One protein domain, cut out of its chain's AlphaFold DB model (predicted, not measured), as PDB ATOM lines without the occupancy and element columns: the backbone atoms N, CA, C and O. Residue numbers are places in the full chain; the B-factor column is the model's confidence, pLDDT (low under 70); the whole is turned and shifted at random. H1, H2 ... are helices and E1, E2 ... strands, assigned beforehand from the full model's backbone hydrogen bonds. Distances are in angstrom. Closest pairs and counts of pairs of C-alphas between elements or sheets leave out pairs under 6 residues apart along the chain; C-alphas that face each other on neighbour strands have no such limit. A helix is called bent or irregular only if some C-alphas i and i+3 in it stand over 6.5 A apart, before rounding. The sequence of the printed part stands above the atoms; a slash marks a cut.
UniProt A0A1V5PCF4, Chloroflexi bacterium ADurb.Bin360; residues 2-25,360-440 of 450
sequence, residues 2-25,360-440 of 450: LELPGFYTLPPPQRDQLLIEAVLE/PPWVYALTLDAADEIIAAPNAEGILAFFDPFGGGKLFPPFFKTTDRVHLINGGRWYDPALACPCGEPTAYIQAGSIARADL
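AT A GLANCE: This is residues 2 to 25 and 360 to 440 of the 450 residues of a protein of Chloroflexi bacterium ADurb.Bin360 (UniProt A0A1V5PCF4). What is the main picture? A small, strongly twisted sheet of three strands, E2 and E3 sharply bent, has H2 at the end where E1 begins and E2 ends; H2 only grazes the sheet, and H1 lies beyond it, off the sheet. The unnamed stretch 410 to 440 loops away after E3 and returns to it in two short pairings. What is it made of? The printed part has 105 residues, with two named helices and then three named strands in the order H1, H2, E1, E2, E3; the sheet's order is E1 - E2 - E3, antiparallel, and the class is mixed, with under half of the residues in named elements. How large is it? It is compact, with a radius of gyration of the C-alphas of 13.5 A and spans of 38 by 36 by 20 A.

HOW THE PARTS SIT: How do the helices stand? H1, residues 4 to 9, and H2, residues 12 to 25, are close but not clearly touching, the closest C-alphas being those of Phe 7 and Arg 15 at 6.8 A; they run opposite ways at a shallow tilt of 30 degrees. Every O i to N i+4 pair of H2 is within hydrogen-bond range, against 0 of 2 in H1, where 3 of 3 O i to N i+3 pairs are. How do the strands pair? E1, residues 364 to 368, E2, residues 379 to 387, and E3, residues 399 to 409, form a meander, each strand the antiparallel neighbour of the one before. The hairpin E1 and E2 has N 366 and O 385 at 2.9 A; the hairpin E2 and E3 has N 386 and O 400 at 2.8 A. What meets the sheet? H2 only grazes it with residues 15 to 23, the closest C-alphas of H2 and E1 being those of Leu 19 and Tyr 364, 6.3 A apart. Residues 408 to 409 of E3 pair antiparallel with 429 to 430, and 404 to 405 with 436 to 437.

IN THESE COORDINATES: Where does the first helix begin? C-alpha 4 of H1 is at (202.485, 119.820, 123.704); H1 is 10.2 A long and H2 19.9 A. Where do the strands run? E1 is 13.1 A long, E2 18.4 A and E3 19.5 A, E3 ending with C-alpha 409 at (185.965, 107.698, 130.299). E2 bends by 100 degrees at residue 382 and E3 by 106 degrees at residue 404.

THE WHOLE: Where is the cut? Residues 26 to 359 are not printed, and C-alphas 25 and 360 are 19.8 A apart across the cut. Which link is long? That from E2 to E3, with 11 residues. Where is confidence low? Residue 2 and residues 438 to 440 have pLDDT under 70; the mean of the printed part is 92.8.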
ATOM      1  N   LEU A   2     199.781 125.015 119.057       66.25
ATOM      2  CA  LEU A   2     200.141 124.975 120.482       66.25
ATOM      3  C   LEU A   2     201.249 123.928 120.704       66.25
ATOM      4  O   LEU A   2     201.178 122.852 120.115       66.25
ATOM      5  N   GLU A   3     202.248 124.214 121.540       85.44
ATOM      6  CA  GLU A   3     203.222 123.195 121.959       85.44
ATOM      7  C   GLU A   3     202.564 122.167 122.898       85.44
ATOM      8  O   GLU A   3     201.639 122.508 123.640       85.44
ATOM      9  N   LEU A   4     203.063 120.920 122.910       88.38
ATOM     10  CA  LEU A   4     202.485 119.820 123.704       88.38
ATOM     11  C   LEU A   4     202.244 120.169 125.189       88.38
ATOM     12  O   LEU A   4     201.156 119.863 125.679       88.38
ATOM     13  N   PRO A   5     203.161 120.846 125.920       90.50
ATOM     14  CA  PRO A   5     202.928 121.195 127.325       90.50
ATOM     15  C   PRO A   5     201.685 122.064 127.551       90.50
ATOM     16  O   PRO A   5     201.019 121.935 128.578       90.50
ATOM     17  N   GLY A   6     201.330 122.918 126.585       91.50
ATOM     18  CA  GLY A   6     200.171 123.802 126.695       91.50
ATOM     19  C   GLY A   6     198.846 123.041 126.820       91.50
ATOM     20  O   GLY A   6     197.922 123.531 127.469       91.50
ATOM     21  N   PHE A   7     198.764 121.823 126.272       94.31
ATOM     22  CA  PHE A   7     197.547 121.007 126.279       94.31
ATOM     23  C   PHE A   7     197.088 120.603 127.687       94.31
ATOM     24  O   PHE A   7     195.890 120.425 127.898       94.31
ATOM     25  N   TYR A   8     198.001 120.506 128.659       92.06
ATOM     26  CA  TYR A   8     197.650 120.212 130.056       92.06
ATOM     27  C   TYR A   8     196.946 121.371 130.768       92.06
ATOM     28  O   TYR A   8     196.278 121.165 131.777       92.06
ATOM     29  N   THR A   9     197.080 122.593 130.252       92.31
ATOM     30  CA  THR A   9     196.463 123.792 130.847       92.31
ATOM     31  C   THR A   9     195.122 124.154 130.212       92.31
ATOM     32  O   THR A   9     194.401 125.006 130.732       92.31
ATOM     33  N   LEU A  10     194.775 123.510 129.095       94.44
ATOM     34  CA  LEU A  10     193.542 123.780 128.371       94.44
ATOM     35  C   LEU A  10     192.347 123.061 129.013       94.44
ATOM     36  O   LEU A  10     192.428 121.863 129.295       94.44
ATOM     37  N   PRO A  11     191.199 123.745 129.172       94.19
ATOM     38  CA  PRO A  11     189.949 123.088 129.526       94.19
ATOM     39  C   PRO A  11     189.576 122.013 128.488       94.19
ATOM     40  O   PRO A  11     189.709 122.283 127.289       94.19
ATOM     41  N   PRO A  12     189.032 120.850 128.901       93.75
ATOM     42  CA  PRO A  12     188.711 119.755 127.982       93.75
ATOM     43  C   PRO A  12     187.889 120.170 126.746       93.75
ATOM     44  O   PRO A  12     188.337 119.879 125.643       93.75
ATOM     45  N   PRO A  13     186.808 120.975 126.848       92.50
ATOM     46  CA  PRO A  13     186.042 121.365 125.658       92.50
ATOM     47  C   PRO A  13     186.833 122.207 124.644       92.50
ATOM     48  O   PRO A  13     186.621 122.099 123.440       92.50
ATOM     49  N   GLN A  14     187.752 123.058 125.120       94.94
ATOM     50  CA  GLN A  14     188.607 123.862 124.236       94.94
ATOM     51  C   GLN A  14     189.667 122.989 123.565       94.94
ATOM     52  O   GLN A  14     189.983 123.170 122.391       94.94
ATOM     53  N   ARG A  15     190.199 122.028 124.318       95.50
ATOM     54  CA  ARG A  15     191.164 121.048 123.838       95.50
ATOM     55  C   ARG A  15     190.576 120.170 122.736       95.50
ATOM     56  O   ARG A  15     191.209 120.017 121.698       95.50
ATOM     57  N   ASP A  16     189.369 119.654 122.934       94.31
ATOM     58  CA  ASP A  16     188.708 118.775 121.966       94.31
ATOM     59  C   ASP A  16     188.438 119.502 120.646       94.31
ATOM     60  O   ASP A  16     188.703 118.954 119.579       94.31
ATOM     61  N   GLN A  17     188.005 120.767 120.708       95.38
ATOM     62  CA  GLN A  17     187.814 121.602 119.521       95.38
ATOM     63  C   GLN A  17     189.114 121.761 118.716       95.38
ATOM     64  O   GLN A  17     189.115 121.553 117.503       95.38
ATOM     65  N   LEU A  18     190.232 122.065 119.387       96.25
ATOM     66  CA  LEU A  18     191.540 122.182 118.732       96.25
ATOM     67  C   LEU A  18     191.995 120.859 118.111       96.25
ATOM     68  O   LEU A  18     192.588 120.853 117.036       96.25
ATOM     69  N   LEU A  19     191.727 119.734 118.777       96.75
ATOM     70  CA  LEU A  19     192.070 118.417 118.252       96.75
ATOM     71  C   LEU A  19     191.234 118.049 117.030       96.75
ATOM     72  O   LEU A  19     191.789 117.528 116.068       96.75
ATOM     73  N   ILE A  20     189.934 118.349 117.035       96.81
ATOM     74  CA  ILE A  20     189.061 118.142 115.875       96.81
ATOM     75  C   ILE A  20     189.576 118.959 114.687       96.81
ATOM     76  O   ILE A  20     189.781 118.396 113.615       96.81
ATOM     77  N   GLU A  21     189.855 120.250 114.878       96.81
ATOM     78  CA  GLU A  21     190.416 121.118 113.833       96.81
ATOM     79  C   GLU A  21     191.741 120.571 113.286       96.81
ATOM     80  O   GLU A  21     191.918 120.472 112.071       96.81
ATOM     81  N   ALA A  22     192.637 120.131 114.171       96.38
ATOM     82  CA  ALA A  22     193.912 119.549 113.773       96.38
ATOM     83  C   ALA A  22     193.738 118.222 113.009       96.38
ATOM     84  O   ALA A  22     194.463 117.963 112.054       96.38
ATOM     85  N   VAL A  23     192.760 117.384 113.371       97.56
ATOM     86  CA  VAL A  23     192.437 116.156 112.624       97.56
ATOM     87  C   VAL A  23     191.942 116.472 111.213       97.56
ATOM     88  O   VAL A  23     192.352 115.800 110.264       97.56
ATOM     89  N   LEU A  24     191.100 117.496 111.058       97.56
ATOM     90  CA  LEU A  24     190.625 117.944 109.748       97.56
ATOM     91  C   LEU A  24     191.789 118.453 108.882       97.56
ATOM     92  O   LEU A  24     191.936 118.011 107.744       97.56
ATOM     93  N   GLU A  25     192.667 119.293 109.437       96.81
ATOM     94  CA  GLU A  25     193.863 119.800 108.742       96.81
ATOM     95  C   GLU A  25     194.796 118.658 108.303       96.81
ATOM     96  O   GLU A  25     195.266 118.608 107.163       96.81
ATOM     97  N   PRO A 360     197.260 111.060 126.732       95.75
ATOM     98  CA  PRO A 360     197.816 112.399 126.641       95.75
ATOM     99  C   PRO A 360     196.813 113.405 126.067       95.75
ATOM    100  O   PRO A 360     196.049 113.069 125.161       95.75
ATOM    101  N   PRO A 361     196.818 114.656 126.553       95.75
ATOM    102  CA  PRO A 361     195.793 115.643 126.219       95.75
ATOM    103  C   PRO A 361     195.821 116.082 124.743       95.75
ATOM    104  O   PRO A 361     194.857 116.664 124.265       95.75
ATOM    105  N   TRP A 362     196.887 115.800 123.995       95.06
ATOM    106  CA  TRP A 362     196.966 116.056 122.550       95.06
ATOM    107  C   TRP A 362     196.462 114.892 121.676       95.06
ATOM    108  O   TRP A 362     196.618 114.930 120.456       95.06
ATOM    109  N   VAL A 363     195.879 113.848 122.273       96.38
ATOM    110  CA  VAL A 363     195.335 112.682 121.564       96.38
ATOM    111  C   VAL A 363     193.810 112.691 121.656       96.38
ATOM    112  O   VAL A 363     193.248 112.650 122.749       96.38
ATOM    113  N   TYR A 364     193.128 112.690 120.508       97.38
ATOM    114  CA  TYR A 364     191.669 112.567 120.452       97.38
ATOM    115  C   TYR A 364     191.286 111.087 120.468       97.38
ATOM    116  O   TYR A 364     191.378 110.405 119.445       97.38
ATOM    117  N   ALA A 365     190.915 110.569 121.637       97.44
ATOM    118  CA  ALA A 365     190.580 109.159 121.838       97.44
ATOM    119  C   ALA A 365     189.064 108.928 121.875       97.44
ATOM    120  O   ALA A 365     188.326 109.715 122.460       97.44
ATOM    121  N   LEU A 366     188.614 107.826 121.278       97.38
ATOM    122  CA  LEU A 366     187.210 107.426 121.171       97.38
ATOM    123  C   LEU A 366     187.094 105.907 121.345       97.38
ATOM    124  O   LEU A 366     188.085 105.179 121.274       97.38
ATOM    125  N   THR A 367     185.870 105.415 121.489       97.88
ATOM    126  CA  THR A 367     185.562 103.983 121.401       97.88
ATOM    127  C   THR A 367     184.614 103.709 120.250       97.88
ATOM    128  O   THR A 367     183.668 104.471 120.032       97.88
ATOM    129  N   LEU A 368     184.852 102.600 119.557       97.44
ATOM    130  CA  LEU A 368     183.983 102.091 118.504       97.44
ATOM    131  C   LEU A 368     183.170 100.894 118.993       97.44
ATOM    132  O   LEU A 368     183.667 100.071 119.771       97.44
ATOM    133  N   ASP A 369     181.942 100.779 118.506       95.69
ATOM    134  CA  ASP A 369     181.109  99.602 118.710       95.69
ATOM    135  C   ASP A 369     181.457  98.458 117.732       95.69
ATOM    136  O   ASP A 369     182.486  98.466 117.051       95.69
ATOM    137  N   ALA A 370     180.613  97.424 117.686       91.38
ATOM    138  CA  ALA A 370     180.811  96.276 116.798       91.38
ATOM    139  C   ALA A 370     180.583  96.594 115.306       91.38
ATOM    140  O   ALA A 370     181.008  95.812 114.456       91.38
ATOM    141  N   ALA A 371     179.916  97.706 114.991       93.56
ATOM    142  CA  ALA A 371     179.643  98.177 113.639       93.56
ATOM    143  C   ALA A 371     180.677  99.215 113.155       93.56
ATOM    144  O   ALA A 371     180.478  99.814 112.100       93.56
ATOM    145  N   ASP A 372     181.789  99.397 113.883       93.00
ATOM    146  CA  ASP A 372     182.778 100.461 113.656       93.00
ATOM    147  C   ASP A 372     182.201 101.886 113.836       93.00
ATOM    148  O   ASP A 372     182.793 102.854 113.355       93.00
ATOM    149  N   GLU A 373     181.080 102.056 114.545       96.38
ATOM    150  CA  GLU A 373     180.486 103.369 114.818       96.38
ATOM    151  C   GLU A 373     181.021 103.967 116.124       96.38
ATOM    152  O   GLU A 373     181.325 103.255 117.083       96.38
ATOM    153  N   ILE A 374     181.155 105.298 116.178       97.62
ATOM    154  CA  ILE A 374     181.634 105.988 117.382       97.62
ATOM    155  C   ILE A 374     180.549 105.964 118.461       97.62
ATOM    156  O   ILE A 374     179.433 106.438 118.250       97.62
ATOM    157  N   ILE A 375     180.912 105.498 119.655       97.75
ATOM    158  CA  ILE A 375     180.034 105.522 120.826       97.75
ATOM    159  C   ILE A 375     180.062 106.925 121.441       97.75
ATOM    160  O   ILE A 375     181.036 107.325 122.077       97.75
ATOM    161  N   ALA A 376     178.976 107.672 121.255       96.31
ATOM    162  CA  ALA A 376     178.839 109.058 121.691       96.31
ATOM    163  C   ALA A 376     178.454 109.181 123.179       96.31
ATOM    164  O   ALA A 376     177.320 109.539 123.508       96.31
ATOM    165  N   ALA A 377     179.380 108.860 124.087       97.25
ATOM    166  CA  ALA A 377     179.140 108.916 125.528       97.25
ATOM    167  C   ALA A 377     180.400 109.292 126.333       97.25
ATOM    168  O   ALA A 377     181.501 108.897 125.950       97.25
ATOM    169  N   PRO A 378     180.252 109.972 127.492       97.00
ATOM    170  CA  PRO A 378     181.357 110.235 128.424       97.00
ATOM    171  C   PRO A 378     181.901 108.963 129.076       97.00
ATOM    172  O   PRO A 378     182.958 108.966 129.692       97.00
ATOM    173  N   ASN A 379     181.151 107.873 128.992       98.06
ATOM    174  CA  ASN A 379     181.470 106.587 129.568       98.06
ATOM    175  C   ASN A 379     181.112 105.542 128.515       98.06
ATOM    176  O   ASN A 379     179.930 105.335 128.235       98.06
ATOM    177  N   ALA A 380     182.130 104.952 127.896       97.88
ATOM    178  CA  ALA A 380     181.942 104.093 126.742       97.88
ATOM    179  C   ALA A 380     182.849 102.862 126.795       97.88
ATOM    180  O   ALA A 380     184.026 102.941 127.148       97.88
ATOM    181  N   GLU A 381     182.294 101.710 126.422       97.81
ATOM    182  CA  GLU A 381     183.035 100.457 126.297       97.81
ATOM    183  C   GLU A 381     183.047 100.010 124.835       97.81
ATOM    184  O   GLU A 381     181.997  99.801 124.227       97.81
ATOM    185  N   GLY A 382     184.236  99.835 124.266       96.75
ATOM    186  CA  GLY A 382     184.380  99.487 122.857       96.75
ATOM    187  C   GLY A 382     185.832  99.343 122.432       96.75
ATOM    188  O   GLY A 382     186.737  99.332 123.266       96.75
ATOM    189  N   ILE A 383     186.062  99.215 121.127       96.81
ATOM    190  CA  ILE A 383     187.415  99.183 120.563       96.81
ATOM    191  C   ILE A 383     188.022 100.577 120.662       96.81
ATOM    192  O   ILE A 383     187.437 101.536 120.159       96.81
ATOM    193  N   LEU A 384     189.198 100.697 121.282       97.50
ATOM    194  CA  LEU A 384     189.892 101.976 121.369       97.50
ATOM    195  C   LEU A 384     190.270 102.454 119.963       97.50
ATOM    196  O   LEU A 384     190.903 101.723 119.194       97.50
ATOM    197  N   ALA A 385     189.926 103.697 119.662       97.50
ATOM    198  CA  ALA A 385     190.380 104.436 118.501       97.50
ATOM    199  C   ALA A 385     191.013 105.753 118.940       97.50
ATOM    200  O   ALA A 385     190.677 106.301 119.990       97.50
ATOM    201  N   PHE A 386     191.938 106.263 118.139       97.44
ATOM    202  CA  PHE A 386     192.598 107.521 118.427       97.44
ATOM    203  C   PHE A 386     193.008 108.266 117.163       97.44
ATOM    204  O   PHE A 386     193.308 107.675 116.122       97.44
ATOM    205  N   PHE A 387     193.078 109.583 117.311       97.62
ATOM    206  CA  PHE A 387     193.701 110.495 116.376       97.62
ATOM    207  C   PHE A 387     194.809 111.242 117.109       97.62
ATOM    208  O   PHE A 387     194.577 111.850 118.154       97.62
ATOM    209  N   ASP A 388     196.015 111.181 116.564       95.25
ATOM    210  CA  ASP A 388     197.192 111.859 117.107       95.25
ATOM    211  C   ASP A 388     197.682 112.910 116.099       95.25
ATOM    212  O   ASP A 388     198.655 112.668 115.395       95.25
ATOM    213  N   PRO A 389     197.019 114.069 115.953       91.69
ATOM    214  CA  PRO A 389     197.296 115.003 114.854       91.69
ATOM    215  C   PRO A 389     198.739 115.548 114.825       91.69
ATOM    216  O   PRO A 389     199.129 116.220 113.875       91.69
ATOM    217  N   PHE A 390     199.534 115.234 115.844       87.19
ATOM    218  CA  PHE A 390     200.932 115.594 115.998       87.19
ATOM    219  C   PHE A 390     201.870 114.444 115.614       87.19
ATOM    220  O   PHE A 390     202.821 114.637 114.859       87.19
ATOM    221  N   GLY A 391     201.612 113.228 116.098       84.75
ATOM    222  CA  GLY A 391     202.572 112.128 116.018       84.75
ATOM    223  C   GLY A 391     202.849 111.577 114.619       84.75
ATOM    224  O   GLY A 391     203.794 110.816 114.445       84.75
ATOM    225  N   GLY A 392     202.043 111.909 113.615       82.81
ATOM    226  CA  GLY A 392     202.280 111.516 112.222       82.81
ATOM    227  C   GLY A 392     203.053 112.549 111.402       82.81
ATOM    228  O   GLY A 392     203.536 112.232 110.308       82.81
ATOM    229  N   GLY A 393     203.166 113.770 111.938       88.81
ATOM    230  CA  GLY A 393     203.781 114.915 111.281       88.81
ATOM    231  C   GLY A 393     203.284 115.084 109.848       88.81
ATOM    232  O   GLY A 393     202.092 115.046 109.567       88.81
ATOM    233  N   LYS A 394     204.220 115.235 108.910       91.44
ATOM    234  CA  LYS A 394     203.905 115.298 107.475       91.44
ATOM    235  C   LYS A 394     203.947 113.940 106.786       91.44
ATOM    236  O   LYS A 394     203.628 113.881 105.599       91.44
ATOM    237  N   LEU A 395     204.324 112.866 107.485       92.62
ATOM    238  CA  LEU A 395     204.570 111.557 106.883       92.62
ATOM    239  C   LEU A 395     203.310 110.723 106.722       92.62
ATOM    240  O   LEU A 395     203.086 110.206 105.635       92.62
ATOM    241  N   PHE A 396     202.474 110.565 107.741       93.06
ATOM    242  CA  PHE A 396     201.251 109.767 107.616       93.06
ATOM    243  C   PHE A 396     200.190 110.217 108.620       93.06
ATOM    244  O   PHE A 396     200.557 110.608 109.718       93.06
ATOM    245  N   PRO A 397     198.888 110.079 108.307       94.25
ATOM    246  CA  PRO A 397     197.834 110.422 109.254       94.25
ATOM    247  C   PRO A 397     197.732 109.320 110.317       94.25
ATOM    248  O   PRO A 397     197.421 108.165 109.974       94.25
ATOM    249  N   PRO A 398     197.973 109.618 111.602       93.31
ATOM    250  CA  PRO A 398     197.932 108.635 112.675       93.31
ATOM    251  C   PRO A 398     196.504 108.517 113.225       93.31
ATOM    252  O   PRO A 398     196.216 108.818 114.384       93.31
ATOM    253  N   PHE A 399     195.595 108.126 112.331       96.81
ATOM    254  CA  PHE A 399     194.177 107.907 112.604       96.81
ATOM    255  C   PHE A 399     193.944 106.411 112.654       96.81
ATOM    256  O   PHE A 399     193.887 105.740 111.613       96.81
ATOM    257  N   PHE A 400     193.873 105.872 113.864       96.31
ATOM    258  CA  PHE A 400     193.955 104.439 114.054       96.31
ATOM    259  C   PHE A 400     192.893 103.901 114.990       96.31
ATOM    260  O   PHE A 400     192.594 104.480 116.030       96.31
ATOM    261  N   LYS A 401     192.381 102.725 114.636       95.19
ATOM    262  CA  LYS A 401     191.680 101.859 115.576       95.19
ATOM    263  C   LYS A 401     192.584 100.705 115.984       95.19
ATOM    264  O   LYS A 401     193.346 100.164 115.175       95.19
ATOM    265  N   THR A 402     192.520 100.380 117.262       92.75
ATOM    266  CA  THR A 402     193.308  99.323 117.883       92.75
ATOM    267  C   THR A 402     192.589  97.978 117.764       92.75
ATOM    268  O   THR A 402     191.536  97.867 117.139       92.75
ATOM    269  N   THR A 403     193.168  96.950 118.373       88.75
ATOM    270  CA  THR A 403     192.543  95.637 118.589       88.75
ATOM    271  C   THR A 403     192.182  95.440 120.066       88.75
ATOM    272  O   THR A 403     191.915  94.322 120.503       88.75
ATOM    273  N   ASP A 404     192.242  96.511 120.860       91.31
ATOM    274  CA  ASP A 404     192.019  96.475 122.296       91.31
ATOM    275  C   ASP A 404     190.631  97.037 122.597       91.31
ATOM    276  O   ASP A 404     190.289  98.158 122.214       91.31
ATOM    277  N   ARG A 405     189.826  96.240 123.294       94.81
ATOM    278  CA  ARG A 405     188.595  96.690 123.928       94.81
ATOM    279  C   ARG A 405     188.952  97.337 125.260       94.81
ATOM    280  O   ARG A 405     189.741  96.789 126.030       94.81
ATOM    281  N   VAL A 406     188.380  98.504 125.508       96.62
ATOM    282  CA  VAL A 406     188.629  99.301 126.706       96.62
ATOM    283  C   VAL A 406     187.326  99.873 127.232       96.62
ATOM    284  O   VAL A 406     186.356 100.027 126.492       96.62
ATOM    285  N   HIS A 407     187.348 100.255 128.502       98.12
ATOM    286  CA  HIS A 407     186.363 101.150 129.082       98.12
ATOM    287  C   HIS A 407     186.976 102.553 129.147       98.12
ATOM    288  O   HIS A 407     187.841 102.820 129.982       98.12
ATOM    289  N   LEU A 408     186.585 103.419 128.211       98.50
ATOM    290  CA  LEU A 408     187.076 104.788 128.078       98.50
ATOM    291  C   LEU A 408     186.122 105.758 128.781       98.50
ATOM    292  O   LEU A 408     184.916 105.755 128.525       98.50
ATOM    293  N   ILE A 409     186.680 106.612 129.633       98.44
ATOM    294  CA  ILE A 409     185.965 107.698 130.299       98.44
ATOM    295  C   ILE A 409     186.455 109.037 129.750       98.44
ATOM    296  O   ILE A 409     187.658 109.235 129.560       98.44
ATOM    297  N   ASN A 410     185.517 109.957 129.521       97.31
ATOM    298  CA  ASN A 410     185.740 111.311 129.026       97.31
ATOM    299  C   ASN A 410     186.540 111.355 127.712       97.31
ATOM    300  O   ASN A 410     187.385 112.227 127.524       97.31
ATOM    301  N   GLY A 411     186.284 110.389 126.822       95.00
ATOM    302  CA  GLY A 411     186.822 110.355 125.464       95.00
ATOM    303  C   GLY A 411     186.066 111.283 124.512       95.00
ATOM    304  O   GLY A 411     184.857 111.479 124.642       95.00
ATOM    305  N   GLY A 412     186.777 111.817 123.522       92.06
ATOM    306  CA  GLY A 412     186.240 112.759 122.547       92.06
ATOM    307  C   GLY A 412     185.613 113.995 123.188       92.06
ATOM    308  O   GLY A 412     185.914 114.350 124.321       92.06
ATOM    309  N   ARG A 413     184.670 114.619 122.476       94.00
ATOM    310  CA  ARG A 413     183.947 115.805 122.963       94.00
ATOM    311  C   ARG A 413     182.928 115.542 124.080       94.00
ATOM    312  O   ARG A 413     182.264 116.475 124.534       94.00
ATOM    313  N   TRP A 414     182.723 114.289 124.485       94.38
ATOM    314  CA  TRP A 414     181.720 113.916 125.489       94.38
ATOM    315  C   TRP A 414     182.300 113.999 126.894       94.38
ATOM    316  O   TRP A 414     182.181 113.067 127.670       94.38
ATOM    317  N   TYR A 415     182.961 115.097 127.238       94.19
ATOM    318  CA  TYR A 415     183.510 115.268 128.576       94.19
ATOM    319  C   TYR A 415     182.397 115.501 129.613       94.19
ATOM    320  O   TYR A 415     181.591 116.422 129.466       94.19
ATOM    321  N   ASP A 416     182.398 114.722 130.695       96.56
ATOM    322  CA  ASP A 416     181.560 114.931 131.876       96.56
ATOM    323  C   ASP A 416     182.440 115.156 133.126       96.56
ATOM    324  O   ASP A 416     183.145 114.239 133.569       96.56
ATOM    325  N   PRO A 417     182.409 116.356 133.746       95.19
ATOM    326  CA  PRO A 417     183.167 116.627 134.965       95.19
ATOM    327  C   PRO A 417     182.751 115.746 136.153       95.19
ATOM    328  O   PRO A 417     183.557 115.559 137.061       95.19
ATOM    329  N   ALA A 418     181.534 115.188 136.165       96.94
ATOM    330  CA  ALA A 418     181.098 114.259 137.208       96.94
ATOM    331  C   ALA A 418     181.826 112.904 137.139       96.94
ATOM    332  O   ALA A 418     181.862 112.173 138.128       96.94
ATOM    333  N   LEU A 419     182.425 112.589 135.987       97.19
ATOM    334  CA  LEU A 419     183.218 111.387 135.737       97.19
ATOM    335  C   LEU A 419     184.724 111.689 135.692       97.19
ATOM    336  O   LEU A 419     185.506 110.896 135.171       97.19
ATOM    337  N   ALA A 420     185.154 112.841 136.218       96.31
ATOM    338  CA  ALA A 420     186.571 113.159 136.340       96.31
ATOM    339  C   ALA A 420     187.299 112.107 137.193       96.31
ATOM    340  O   ALA A 420     186.776 111.607 138.193       96.31
ATOM    341  N   CYS A 421     188.536 111.783 136.810       97.06
ATOM    342  CA  CYS A 421     189.321 110.809 137.552       97.06
ATOM    343  C   CYS A 421     189.600 111.322 138.978       97.06
ATOM    344  O   CYS A 421     190.028 112.472 139.124       97.06
ATOM    345  N   PRO A 422     189.475 110.486 140.026       96.25
ATOM    346  CA  PRO A 422     189.778 110.902 141.397       96.25
ATOM    347  C   PRO A 422     191.224 111.369 141.615       96.25
ATOM    348  O   PRO A 422     191.492 112.083 142.577       96.25
ATOM    349  N   CYS A 423     192.156 111.018 140.717       94.94
ATOM    350  CA  CYS A 423     193.529 111.521 140.778       94.94
ATOM    351  C   CYS A 423     193.657 113.021 140.446       94.94
ATOM    352  O   CYS A 423     194.711 113.602 140.692       94.94
ATOM    353  N   GLY A 424     192.604 113.643 139.902       93.06
ATOM    354  CA  GLY A 424     192.550 115.066 139.566       93.06
ATOM    355  C   GLY A 424     193.004 115.420 138.147       93.06
ATOM    356  O   GLY A 424     192.868 116.574 137.753       93.06
ATOM    357  N   GLU A 425     193.501 114.458 137.367       92.06
ATOM    358  CA  GLU A 425     193.945 114.695 135.990       92.06
ATOM    359  C   GLU A 425     192.744 114.886 135.032       92.06
ATOM    360  O   GLU A 425     191.933 113.964 134.879       92.06
ATOM    361  N   PRO A 426     192.618 116.041 134.341       91.25
ATOM    362  CA  PRO A 426     191.467 116.374 133.497       91.25
ATOM    363  C   PRO A 426     191.622 115.862 132.049       91.25
ATOM    364  O   PRO A 426     191.416 116.589 131.068       91.25
ATOM    365  N   THR A 427     192.013 114.600 131.881       95.00
ATOM    366  CA  THR A 427     192.159 113.936 130.572       95.00
ATOM    367  C   THR A 427     191.203 112.763 130.430       95.00
ATOM    368  O   THR A 427     190.680 112.244 131.420       95.00
ATOM    369  N   ALA A 428     190.977 112.342 129.185       97.19
ATOM    370  CA  ALA A 428     190.373 111.046 128.919       97.19
ATOM    371  C   ALA A 428     191.229 109.950 129.567       97.19
ATOM    372  O   ALA A 428     192.463 110.028 129.553       97.19
ATOM    373  N   TYR A 429     190.600 108.914 130.106       98.06
ATOM    374  CA  TYR A 429     191.334 107.811 130.716       98.06
ATOM    375  C   TYR A 429     190.673 106.463 130.465       98.06
ATOM    376  O   TYR A 429     189.453 106.347 130.363       98.06
ATOM    377  N   ILE A 430     191.500 105.424 130.389       98.25
ATOM    378  CA  ILE A 430     191.052 104.035 130.363       98.25
ATOM    379  C   ILE A 430     190.910 103.561 131.806       98.25
ATOM    380  O   ILE A 430     191.861 103.645 132.593       98.25
ATOM    381  N   GLN A 431     189.730 103.053 132.150       97.75
ATOM    382  CA  GLN A 431     189.440 102.571 133.492       97.75
ATOM    383  C   GLN A 431     190.335 101.378 133.857       97.75
ATOM    384  O   GLN A 431     190.561 100.472 133.044       97.75
ATOM    385  N   ALA A 432     190.825 101.366 135.096       94.00
ATOM    386  CA  ALA A 432     191.658 100.298 135.638       94.00
ATOM    387  C   ALA A 432     191.063  98.900 135.376       94.00
ATOM    388  O   ALA A 432     189.885  98.650 135.631       94.00
ATOM    389  N   GLY A 433     191.885  97.976 134.872       88.88
ATOM    390  CA  GLY A 433     191.493  96.578 134.642       88.88
ATOM    391  C   GLY A 433     190.553  96.327 133.454       88.88
ATOM    392  O   GLY A 433     190.150  95.186 133.263       88.88
ATOM    393  N   SER A 434     190.223  97.346 132.651       93.62
ATOM    394  CA  SER A 434     189.290  97.204 131.517       93.62
ATOM    395  C   SER A 434     189.938  96.837 130.177       93.62
ATOM    396  O   SER A 434     189.230  96.516 129.226       93.62
ATOM    397  N   ILE A 435     191.270  96.892 130.076       91.25
ATOM    398  CA  ILE A 435     191.989  96.638 128.820       91.25
ATOM    399  C   ILE A 435     191.948  95.139 128.507       91.25
ATOM    400  O   ILE A 435     192.569  94.330 129.199       91.25
ATOM    401  N   ALA A 436     191.267  94.778 127.424       86.00
ATOM    402  CA  ALA A 436     191.178  93.415 126.922       86.00
ATOM    403  C   ALA A 436     191.544  93.370 125.436       86.00
ATOM    404  O   ALA A 436     191.045  94.157 124.639       86.00
ATOM    405  N   ARG A 437     192.386  92.414 125.026       72.94
ATOM    406  CA  ARG A 437     192.651  92.199 123.596       72.94
ATOM    407  C   ARG A 437     191.468  91.486 122.956       72.94
ATOM    408  O   ARG A 437     191.158  90.366 123.356       72.94
ATOM    409  N   ALA A 438     190.863  92.095 121.942       57.41
ATOM    410  CA  ALA A 438     189.805  91.461 121.160       57.41
ATOM    411  C   ALA A 438     190.326  90.229 120.382       57.41
ATOM    412  O   ALA A 438     189.600  89.255 120.210       57.41
ATOM    413  N   ASP A 439     191.614  90.219 120.016       46.00
ATOM    414  CA  ASP A 439     192.236  89.227 119.118       46.00
ATOM    415  C   ASP A 439     192.690  87.907 119.773       46.00
ATOM    416  O   ASP A 439     193.426  87.133 119.156       46.00
ATOM    417  N   LEU A 440     192.252  87.574 120.993       38.94
ATOM    418  CA  LEU A 440     192.537  86.241 121.559       38.94
ATOM    419  C   LEU A 440     191.897  85.085 120.760       38.94
ATOM    420  O   LEU A 440     192.199  83.927 121.047       38.94
TER     421      LEU A 440